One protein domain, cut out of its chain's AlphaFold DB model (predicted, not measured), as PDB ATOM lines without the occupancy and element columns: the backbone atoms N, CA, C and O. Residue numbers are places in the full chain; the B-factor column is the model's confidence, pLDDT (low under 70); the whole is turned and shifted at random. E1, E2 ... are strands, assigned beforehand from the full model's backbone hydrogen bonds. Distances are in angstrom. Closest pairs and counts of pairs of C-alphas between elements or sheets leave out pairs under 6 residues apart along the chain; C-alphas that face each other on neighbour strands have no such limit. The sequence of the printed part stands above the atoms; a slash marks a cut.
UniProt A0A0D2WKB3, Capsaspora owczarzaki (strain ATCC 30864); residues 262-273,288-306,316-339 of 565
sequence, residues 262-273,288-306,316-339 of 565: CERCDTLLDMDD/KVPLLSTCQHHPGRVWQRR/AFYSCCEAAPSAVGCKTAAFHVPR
ATOM      1  N   CYS A 262      31.972 -31.063  -1.293       89.31
ATOM      2  CA  CYS A 262      33.025 -30.196  -1.789       89.31
ATOM      3  C   CYS A 262      33.225 -29.006  -0.843       89.31
ATOM      4  O   CYS A 262      32.285 -28.264  -0.586       89.31
ATOM      5  N   GLU A 263      34.449 -28.751  -0.393       88.81
ATOM      6  CA  GLU A 263      34.781 -27.610   0.468       88.81
ATOM      7  C   GLU A 263      34.568 -26.253  -0.229       88.81
ATOM      8  O   GLU A 263      34.352 -25.240   0.429       88.81
ATOM      9  N   ARG A 264      34.607 -26.223  -1.568       89.25
ATOM     10  CA  ARG A 264      34.547 -24.983  -2.363       89.25
ATOM     11  C   ARG A 264      33.134 -24.574  -2.771       89.25
ATOM     12  O   ARG A 264      32.858 -23.384  -2.887       89.25
ATOM     13  N   CYS A 265      32.277 -25.548  -3.068       88.00
ATOM     14  CA  CYS A 265      30.946 -25.316  -3.640       88.00
ATOM     15  C   CYS A 265      29.821 -26.064  -2.910       88.00
ATOM     16  O   CYS A 265      28.687 -26.045  -3.380       88.00
ATOM     17  N   ASP A 266      30.139 -26.756  -1.809       87.81
ATOM     18  CA  ASP A 266      29.217 -27.517  -0.952       87.81
ATOM     19  C   ASP A 266      28.393 -28.610  -1.669       87.81
ATOM     20  O   ASP A 266      27.460 -29.176  -1.102       87.81
ATOM     21  N   THR A 267      28.749 -28.965  -2.909       88.12
ATOM     22  CA  THR A 267      28.101 -30.048  -3.665       88.12
ATOM     23  C   THR A 267      28.466 -31.416  -3.092       88.12
ATOM     24  O   THR A 267      29.618 -31.643  -2.723       88.12
ATOM     25  N   LEU A 268      27.498 -32.335  -3.043       88.81
ATOM     26  CA  LEU A 268      27.704 -33.720  -2.617       88.81
ATOM     27  C   LEU A 268      28.586 -34.468  -3.620       88.81
ATOM     28  O   LEU A 268      28.332 -34.425  -4.822       88.81
ATOM     29  N   LEU A 269      29.603 -35.156  -3.114       85.62
ATOM     30  CA  LEU A 269      30.600 -35.842  -3.922       85.62
ATOM     31  C   LEU A 269      30.332 -37.337  -3.988       85.62
ATOM     32  O   LEU A 269      29.995 -37.971  -2.982       85.62
ATOM     33  N   ASP A 270      30.539 -37.883  -5.178       82.38
ATOM     34  CA  ASP A 270      30.747 -39.305  -5.362       82.38
ATOM     35  C   ASP A 270      32.242 -39.622  -5.236       82.38
ATOM     36  O   ASP A 270      33.085 -39.010  -5.897       82.38
ATOM     37  N   MET A 271      32.573 -40.523  -4.313       73.56
ATOM     38  CA  MET A 271      33.956 -40.879  -3.983       73.56
ATOM     39  C   MET A 271      34.398 -42.181  -4.663       73.56
ATOM     40  O   MET A 271      35.585 -42.512  -4.603       73.56
ATOM     41  N   ASP A 272      33.478 -42.891  -5.323       66.25
ATOM     42  CA  ASP A 272      33.761 -44.163  -5.995       66.25
ATOM     43  C   ASP A 272      34.640 -43.973  -7.257       66.25
ATOM     44  O   ASP A 272      35.391 -44.872  -7.643       66.25
ATOM     45  N   ASP A 273      34.690 -42.756  -7.813       57.66
ATOM     46  CA  ASP A 273      35.480 -42.396  -9.006       57.66
ATOM     47  C   ASP A 273      37.006 -42.354  -8.796       57.66
ATOM     48  O   ASP A 273      37.765 -42.219  -9.757       57.66
ATOM     49  N   LYS A 288      24.707 -36.654  -6.665       80.69
ATOM     50  CA  LYS A 288      26.142 -36.541  -6.392       80.69
ATOM     51  C   LYS A 288      26.899 -36.191  -7.669       80.69
ATOM     52  O   LYS A 288      26.472 -36.566  -8.761       80.69
ATOM     53  N   VAL A 289      28.022 -35.494  -7.527       81.88
ATOM     54  CA  VAL A 289      28.926 -35.189  -8.643       81.88
ATOM     55  C   VAL A 289      30.257 -35.930  -8.495       81.88
ATOM     56  O   VAL A 289      30.760 -36.032  -7.371       81.88
ATOM     57  N   PRO A 290      30.858 -36.401  -9.603       83.19
ATOM     58  CA  PRO A 290      32.184 -37.005  -9.592       83.19
ATOM     59  C   PRO A 290      33.245 -36.084  -9.003       83.19
ATOM     60  O   PRO A 290      33.316 -34.902  -9.361       83.19
ATOM     61  N   LEU A 291      34.140 -36.622  -8.173       83.44
ATOM     62  CA  LEU A 291      35.260 -35.855  -7.617       83.44
ATOM     63  C   LEU A 291      36.136 -35.225  -8.717       83.44
ATOM     64  O   LEU A 291      36.553 -34.070  -8.610       83.44
ATOM     65  N   LEU A 292      36.379 -35.984  -9.789       84.75
ATOM     66  CA  LEU A 292      37.225 -35.588 -10.916       84.75
ATOM     67  C   LEU A 292      36.497 -34.724 -11.965       84.75
ATOM     68  O   LEU A 292      37.034 -34.485 -13.045       84.75
ATOM     69  N   SER A 293      35.291 -34.241 -11.659       87.94
ATOM     70  CA  SER A 293      34.576 -33.281 -12.504       87.94
ATOM     71  C   SER A 293      34.956 -31.828 -12.191       87.94
ATOM     72  O   SER A 293      35.482 -31.507 -11.123       87.94
ATOM     73  N   THR A 294      34.683 -30.922 -13.133       90.94
ATOM     74  CA  THR A 294      35.025 -29.499 -13.006       90.94
ATOM     75  C   THR A 294      34.203 -28.805 -11.923       90.94
ATOM     76  O   THR A 294      32.974 -28.768 -12.004       90.94
ATOM     77  N   CYS A 295      34.875 -28.149 -10.979       91.94
ATOM     78  CA  CYS A 295      34.236 -27.430  -9.882       91.94
ATOM     79  C   CYS A 295      34.107 -25.933 -10.195       91.94
ATOM     80  O   CYS A 295      35.102 -25.254 -10.447       91.94
ATOM     81  N   GLN A 296      32.891 -25.386 -10.125       92.31
ATOM     82  CA  GLN A 296      32.646 -23.943 -10.222       92.31
ATOM     83  C   GLN A 296      32.388 -23.374  -8.826       92.31
ATOM     84  O   GLN A 296      31.429 -23.766  -8.163       92.31
ATOM     85  N   HIS A 297      33.233 -22.448  -8.367       91.62
ATOM     86  CA  HIS A 297      33.153 -21.904  -7.009       91.62
ATOM     87  C   HIS A 297      33.471 -20.405  -6.932       91.62
ATOM     88  O   HIS A 297      34.052 -19.814  -7.845       91.62
ATOM     89  N   HIS A 298      33.100 -19.775  -5.814       89.19
ATOM     90  CA  HIS A 298      33.499 -18.405  -5.486       89.19
ATOM     91  C   HIS A 298      34.654 -18.441  -4.477       89.19
ATOM     92  O   HIS A 298      34.474 -18.959  -3.380       89.19
ATOM     93  N   PRO A 299      35.850 -17.914  -4.797       84.56
ATOM     94  CA  PRO A 299      36.970 -17.869  -3.850       84.56
ATOM     95  C   PRO A 299      36.798 -16.782  -2.774       84.56
ATOM     96  O   PRO A 299      37.444 -16.815  -1.731       84.56
ATOM     97  N   GLY A 300      35.970 -15.767  -3.043       82.44
ATOM     98  CA  GLY A 300      35.709 -14.679  -2.108       82.44
ATOM     99  C   GLY A 300      34.669 -15.071  -1.066       82.44
ATOM    100  O   GLY A 300      33.763 -15.848  -1.336       82.44
ATOM    101  N   ARG A 301      34.741 -14.467   0.121       82.56
ATOM    102  CA  ARG A 301      33.700 -14.613   1.151       82.56
ATOM    103  C   ARG A 301      32.464 -13.789   0.797       82.56
ATOM    104  O   ARG A 301      32.587 -12.782   0.092       82.56
ATOM    105  N   VAL A 302      31.305 -14.167   1.329       83.88
ATOM    106  CA  VAL A 302      30.071 -13.372   1.242       83.88
ATOM    107  C   VAL A 302      30.163 -12.162   2.179       83.88
ATOM    108  O   VAL A 302      30.523 -12.285   3.348       83.88
ATOM    109  N   TRP A 303      29.842 -10.980   1.662       75.38
ATOM    110  CA  TRP A 303      29.829  -9.706   2.374       75.38
ATOM    111  C   TRP A 303      28.445  -9.076   2.326       75.38
ATOM    112  O   TRP A 303      27.788  -9.070   1.292       75.38
ATOM    113  N   GLN A 304      28.032  -8.477   3.441       77.69
ATOM    114  CA  GLN A 304      26.825  -7.658   3.510       77.69
ATOM    115  C   GLN A 304      27.202  -6.171   3.477       77.69
ATOM    116  O   GLN A 304      27.979  -5.697   4.315       77.69
ATOM    117  N   ARG A 305      26.631  -5.402   2.542       63.47
ATOM    118  CA  ARG A 305      26.723  -3.931   2.549       63.47
ATOM    119  C   ARG A 305      25.683  -3.375   3.519       63.47
ATOM    120  O   ARG A 305      24.487  -3.487   3.277       63.47
ATOM    121  N   ARG A 306      26.121  -2.684   4.573       57.41
ATOM    122  CA  ARG A 306      25.229  -1.813   5.354       57.41
ATOM    123  C   ARG A 306      25.189  -0.435   4.699       57.41
ATOM    124  O   ARG A 306      26.043   0.402   4.971       57.41
ATOM    125  N   ALA A 316      23.590  -9.304   0.279       79.81
ATOM    126  CA  ALA A 316      24.796 -10.095   0.407       79.81
ATOM    127  C   ALA A 316      25.409 -10.283  -0.991       79.81
ATOM    128  O   ALA A 316      24.680 -10.403  -1.973       79.81
ATOM    129  N   PHE A 317      26.732 -10.267  -1.102       86.25
ATOM    130  CA  PHE A 317      27.443 -10.486  -2.362       86.25
ATOM    131  C   PHE A 317      28.794 -11.142  -2.106       86.25
ATOM    132  O   PHE A 317      29.404 -10.939  -1.057       86.25
ATOM    133  N   TYR A 318      29.297 -11.906  -3.066       86.25
ATOM    134  CA  TYR A 318      30.647 -12.446  -2.986       86.25
ATOM    135  C   TYR A 318      31.689 -11.347  -3.203       86.25
ATOM    136  O   TYR A 318      31.634 -10.593  -4.169       86.25
ATOM    137  N   SER A 319      32.695 -11.281  -2.333       85.31
ATOM    138  CA  SER A 319      33.795 -10.304  -2.445       85.31
ATOM    139  C   SER A 319      34.668 -10.478  -3.693       85.31
ATOM    140  O   SER A 319      35.390  -9.553  -4.052       85.31
ATOM    141  N   CYS A 320      34.610 -11.630  -4.365       85.94
ATOM    142  CA  CYS A 320      35.403 -11.903  -5.564       85.94
ATOM    143  C   CYS A 320      34.796 -11.358  -6.864       85.94
ATOM    144  O   CYS A 320      35.546 -11.039  -7.780       85.94
ATOM    145  N   CYS A 321      33.469 -11.277  -6.975       87.06
ATOM    146  CA  CYS A 321      32.780 -10.930  -8.229       87.06
ATOM    147  C   CYS A 321      31.549 -10.029  -8.038       87.06
ATOM    148  O   CYS A 321      30.877  -9.709  -9.011       87.06
ATOM    149  N   GLU A 322      31.232  -9.654  -6.795       86.25
ATOM    150  CA  GLU A 322      30.022  -8.923  -6.396       86.25
ATOM    151  C   GLU A 322      28.696  -9.598  -6.797       86.25
ATOM    152  O   GLU A 322      27.629  -8.997  -6.683       86.25
ATOM    153  N   ALA A 323      28.739 -10.867  -7.214       86.88
ATOM    154  CA  ALA A 323      27.550 -11.639  -7.535       86.88
ATOM    155  C   ALA A 323      26.757 -11.996  -6.268       86.88
ATOM    156  O   ALA A 323      27.312 -12.094  -5.169       86.88
ATOM    157  N   ALA A 324      25.451 -12.214  -6.433       86.81
ATOM    158  CA  ALA A 324      24.569 -12.645  -5.351       86.81
ATOM    159  C   ALA A 324      24.969 -14.040  -4.809       86.81
ATOM    160  O   ALA A 324      25.545 -14.830  -5.557       86.81
ATOM    161  N   PRO A 325      24.623 -14.397  -3.555       85.56
ATOM    162  CA  PRO A 325      24.957 -15.695  -2.963       85.56
ATOM    163  C   PRO A 325      24.419 -16.899  -3.744       85.56
ATOM    164  O   PRO A 325      25.011 -17.969  -3.691       85.56
ATOM    165  N   SER A 326      23.322 -16.713  -4.485       85.94
ATOM    166  CA  SER A 326      22.708 -17.723  -5.352       85.94
ATOM    167  C   SER A 326      23.365 -17.856  -6.732       85.94
ATOM    168  O   SER A 326      22.946 -18.699  -7.521       85.94
ATOM    169  N   ALA A 327      24.351 -17.019  -7.066       87.50
ATOM    170  CA  ALA A 327      25.019 -17.066  -8.360       87.50
ATOM    171  C   ALA A 327      26.012 -18.233  -8.447       87.50
ATOM    172  O   ALA A 327      26.724 -18.531  -7.487       87.50
ATOM    173  N   VAL A 328      26.122 -18.826  -9.637       88.50
ATOM    174  CA  VAL A 328      27.120 -19.861  -9.951       88.50
ATOM    175  C   VAL A 328      28.542 -19.320  -9.748       88.50
ATOM    176  O   VAL A 328      28.787 -18.123  -9.929       88.50
ATOM    177  N   GLY A 329      29.466 -20.192  -9.334       89.19
ATOM    178  CA  GLY A 329      30.854 -19.858  -9.012       89.19
ATOM    179  C   GLY A 329      31.592 -19.078 -10.104       89.19
ATOM    180  O   GLY A 329      31.525 -19.433 -11.276       89.19
ATOM    181  N   CYS A 330      32.323 -18.023  -9.727       90.56
ATOM    182  CA  CYS A 330      33.054 -17.184 -10.683       90.56
ATOM    183  C   CYS A 330      34.442 -17.715 -11.085       90.56
ATOM    184  O   CYS A 330      35.010 -17.229 -12.063       90.56
ATOM    185  N   LYS A 331      35.005 -18.680 -10.346       90.81
ATOM    186  CA  LYS A 331      36.225 -19.411 -10.717       90.81
ATOM    187  C   LYS A 331      35.871 -20.859 -11.053       90.81
ATOM    188  O   LYS A 331      34.990 -21.454 -10.438       90.81
ATOM    189  N   THR A 332      36.586 -21.424 -12.021       91.88
ATOM    190  CA  THR A 332      36.504 -22.845 -12.379       91.88
ATOM    191  C   THR A 332      37.806 -23.534 -11.988       91.88
ATOM    192  O   THR A 332      38.881 -23.086 -12.382       91.88
ATOM    193  N   ALA A 333      37.700 -24.610 -11.216       90.31
ATOM    194  CA  ALA A 333      38.784 -25.519 -10.877       90.31
ATOM    195  C   ALA A 333      38.599 -26.847 -11.621       90.31
ATOM    196  O   ALA A 333      37.477 -27.234 -11.952       90.31
ATOM    197  N   ALA A 334      39.704 -27.548 -11.880       88.75
ATOM    198  CA  ALA A 334      39.678 -28.811 -12.616       88.75
ATOM    199  C   ALA A 334      38.887 -29.905 -11.884       88.75
ATOM    200  O   ALA A 334      38.195 -30.675 -12.538       88.75
ATOM    201  N   PHE A 335      38.965 -29.927 -10.549       91.25
ATOM    202  CA  PHE A 335      38.390 -30.968  -9.700       91.25
ATOM    203  C   PHE A 335      37.651 -30.372  -8.501       91.25
ATOM    204  O   PHE A 335      37.961 -29.262  -8.047       91.25
ATOM    205  N   HIS A 336      36.689 -31.121  -7.966       89.94
ATOM    206  CA  HIS A 336      36.111 -30.834  -6.658       89.94
ATOM    207  C   HIS A 336      37.107 -31.183  -5.547       89.94
ATOM    208  O   HIS A 336      37.887 -32.118  -5.680       89.94
ATOM    209  N   VAL A 337      37.078 -30.446  -4.435       90.56
ATOM    210  CA  VAL A 337      37.929 -30.721  -3.266       90.56
ATOM    211  C   VAL A 337      37.048 -31.239  -2.142       90.56
ATOM    212  O   VAL A 337      36.190 -30.484  -1.690       90.56
ATOM    213  N   PRO A 338      37.221 -32.480  -1.672       90.06
ATOM    214  CA  PRO A 338      36.389 -33.015  -0.613       90.06
ATOM    215  C   PRO A 338      36.765 -32.355   0.710       90.06
ATOM    216  O   PRO A 338      37.941 -32.212   1.025       90.06
ATOM    217  N   ARG A 339      35.774 -31.985   1.521       87.88
ATOM    218  CA  ARG A 339      36.027 -31.540   2.894       87.88
ATOM    219  C   ARG A 339      36.761 -32.651   3.645       87.88
ATOM    220  O   ARG A 339      36.405 -33.828   3.496       87.88
TER     221      ARG A 339
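Overview. This is residues 262 to 273, 288 to 306 and 316 to 339 of the 565 residues of a protein of Capsaspora owczarzaki (strain ATCC 30864) (UniProt A0A0D2WKB3). This domain has little regular structure: a rod mostly of loops, with two tiny two-stranded antiparallel sheets, E1 with E4 and E2 with E3, one after the other along its length. The printed part has 55 residues, no named helix and four strands, E1 to E4 in chain order, all strand in class with only 12 residues in named elements. It is only just loose, close to compact, with a radius of gyration of the C-alphas of 12.4 A and spans of 45 by 16 by 15 A.

Arrangement. E1, residues 295 to 297, and E4, residues 331 to 333, are antiparallel at 152 degrees; N 297 and O 331, 2.9 A apart, are within hydrogen-bond range. E2, residues 302 to 304, and E3, residues 316 to 318, are antiparallel at 144 degrees, with N 303 and O 317 at 2.8 A. E1 and E3 are apart.

Along the chain. E1 begins at C-alpha 295 (34.236, -27.430, -9.882) and spans 6.3 A, E2 7.0 A, E3 7.2 A; E4, 6.6 A, ends at C-alpha 333 (38.784, -25.519, -10.877).

Size, cuts and confidence. Cuts leave C-alphas 273 and 288 11.3 A apart, and 306 and 316 9.7 A. The link E3 to E4 is long, 12 residues. Residues 272 to 273 and 305 to 306 have pLDDT under 70.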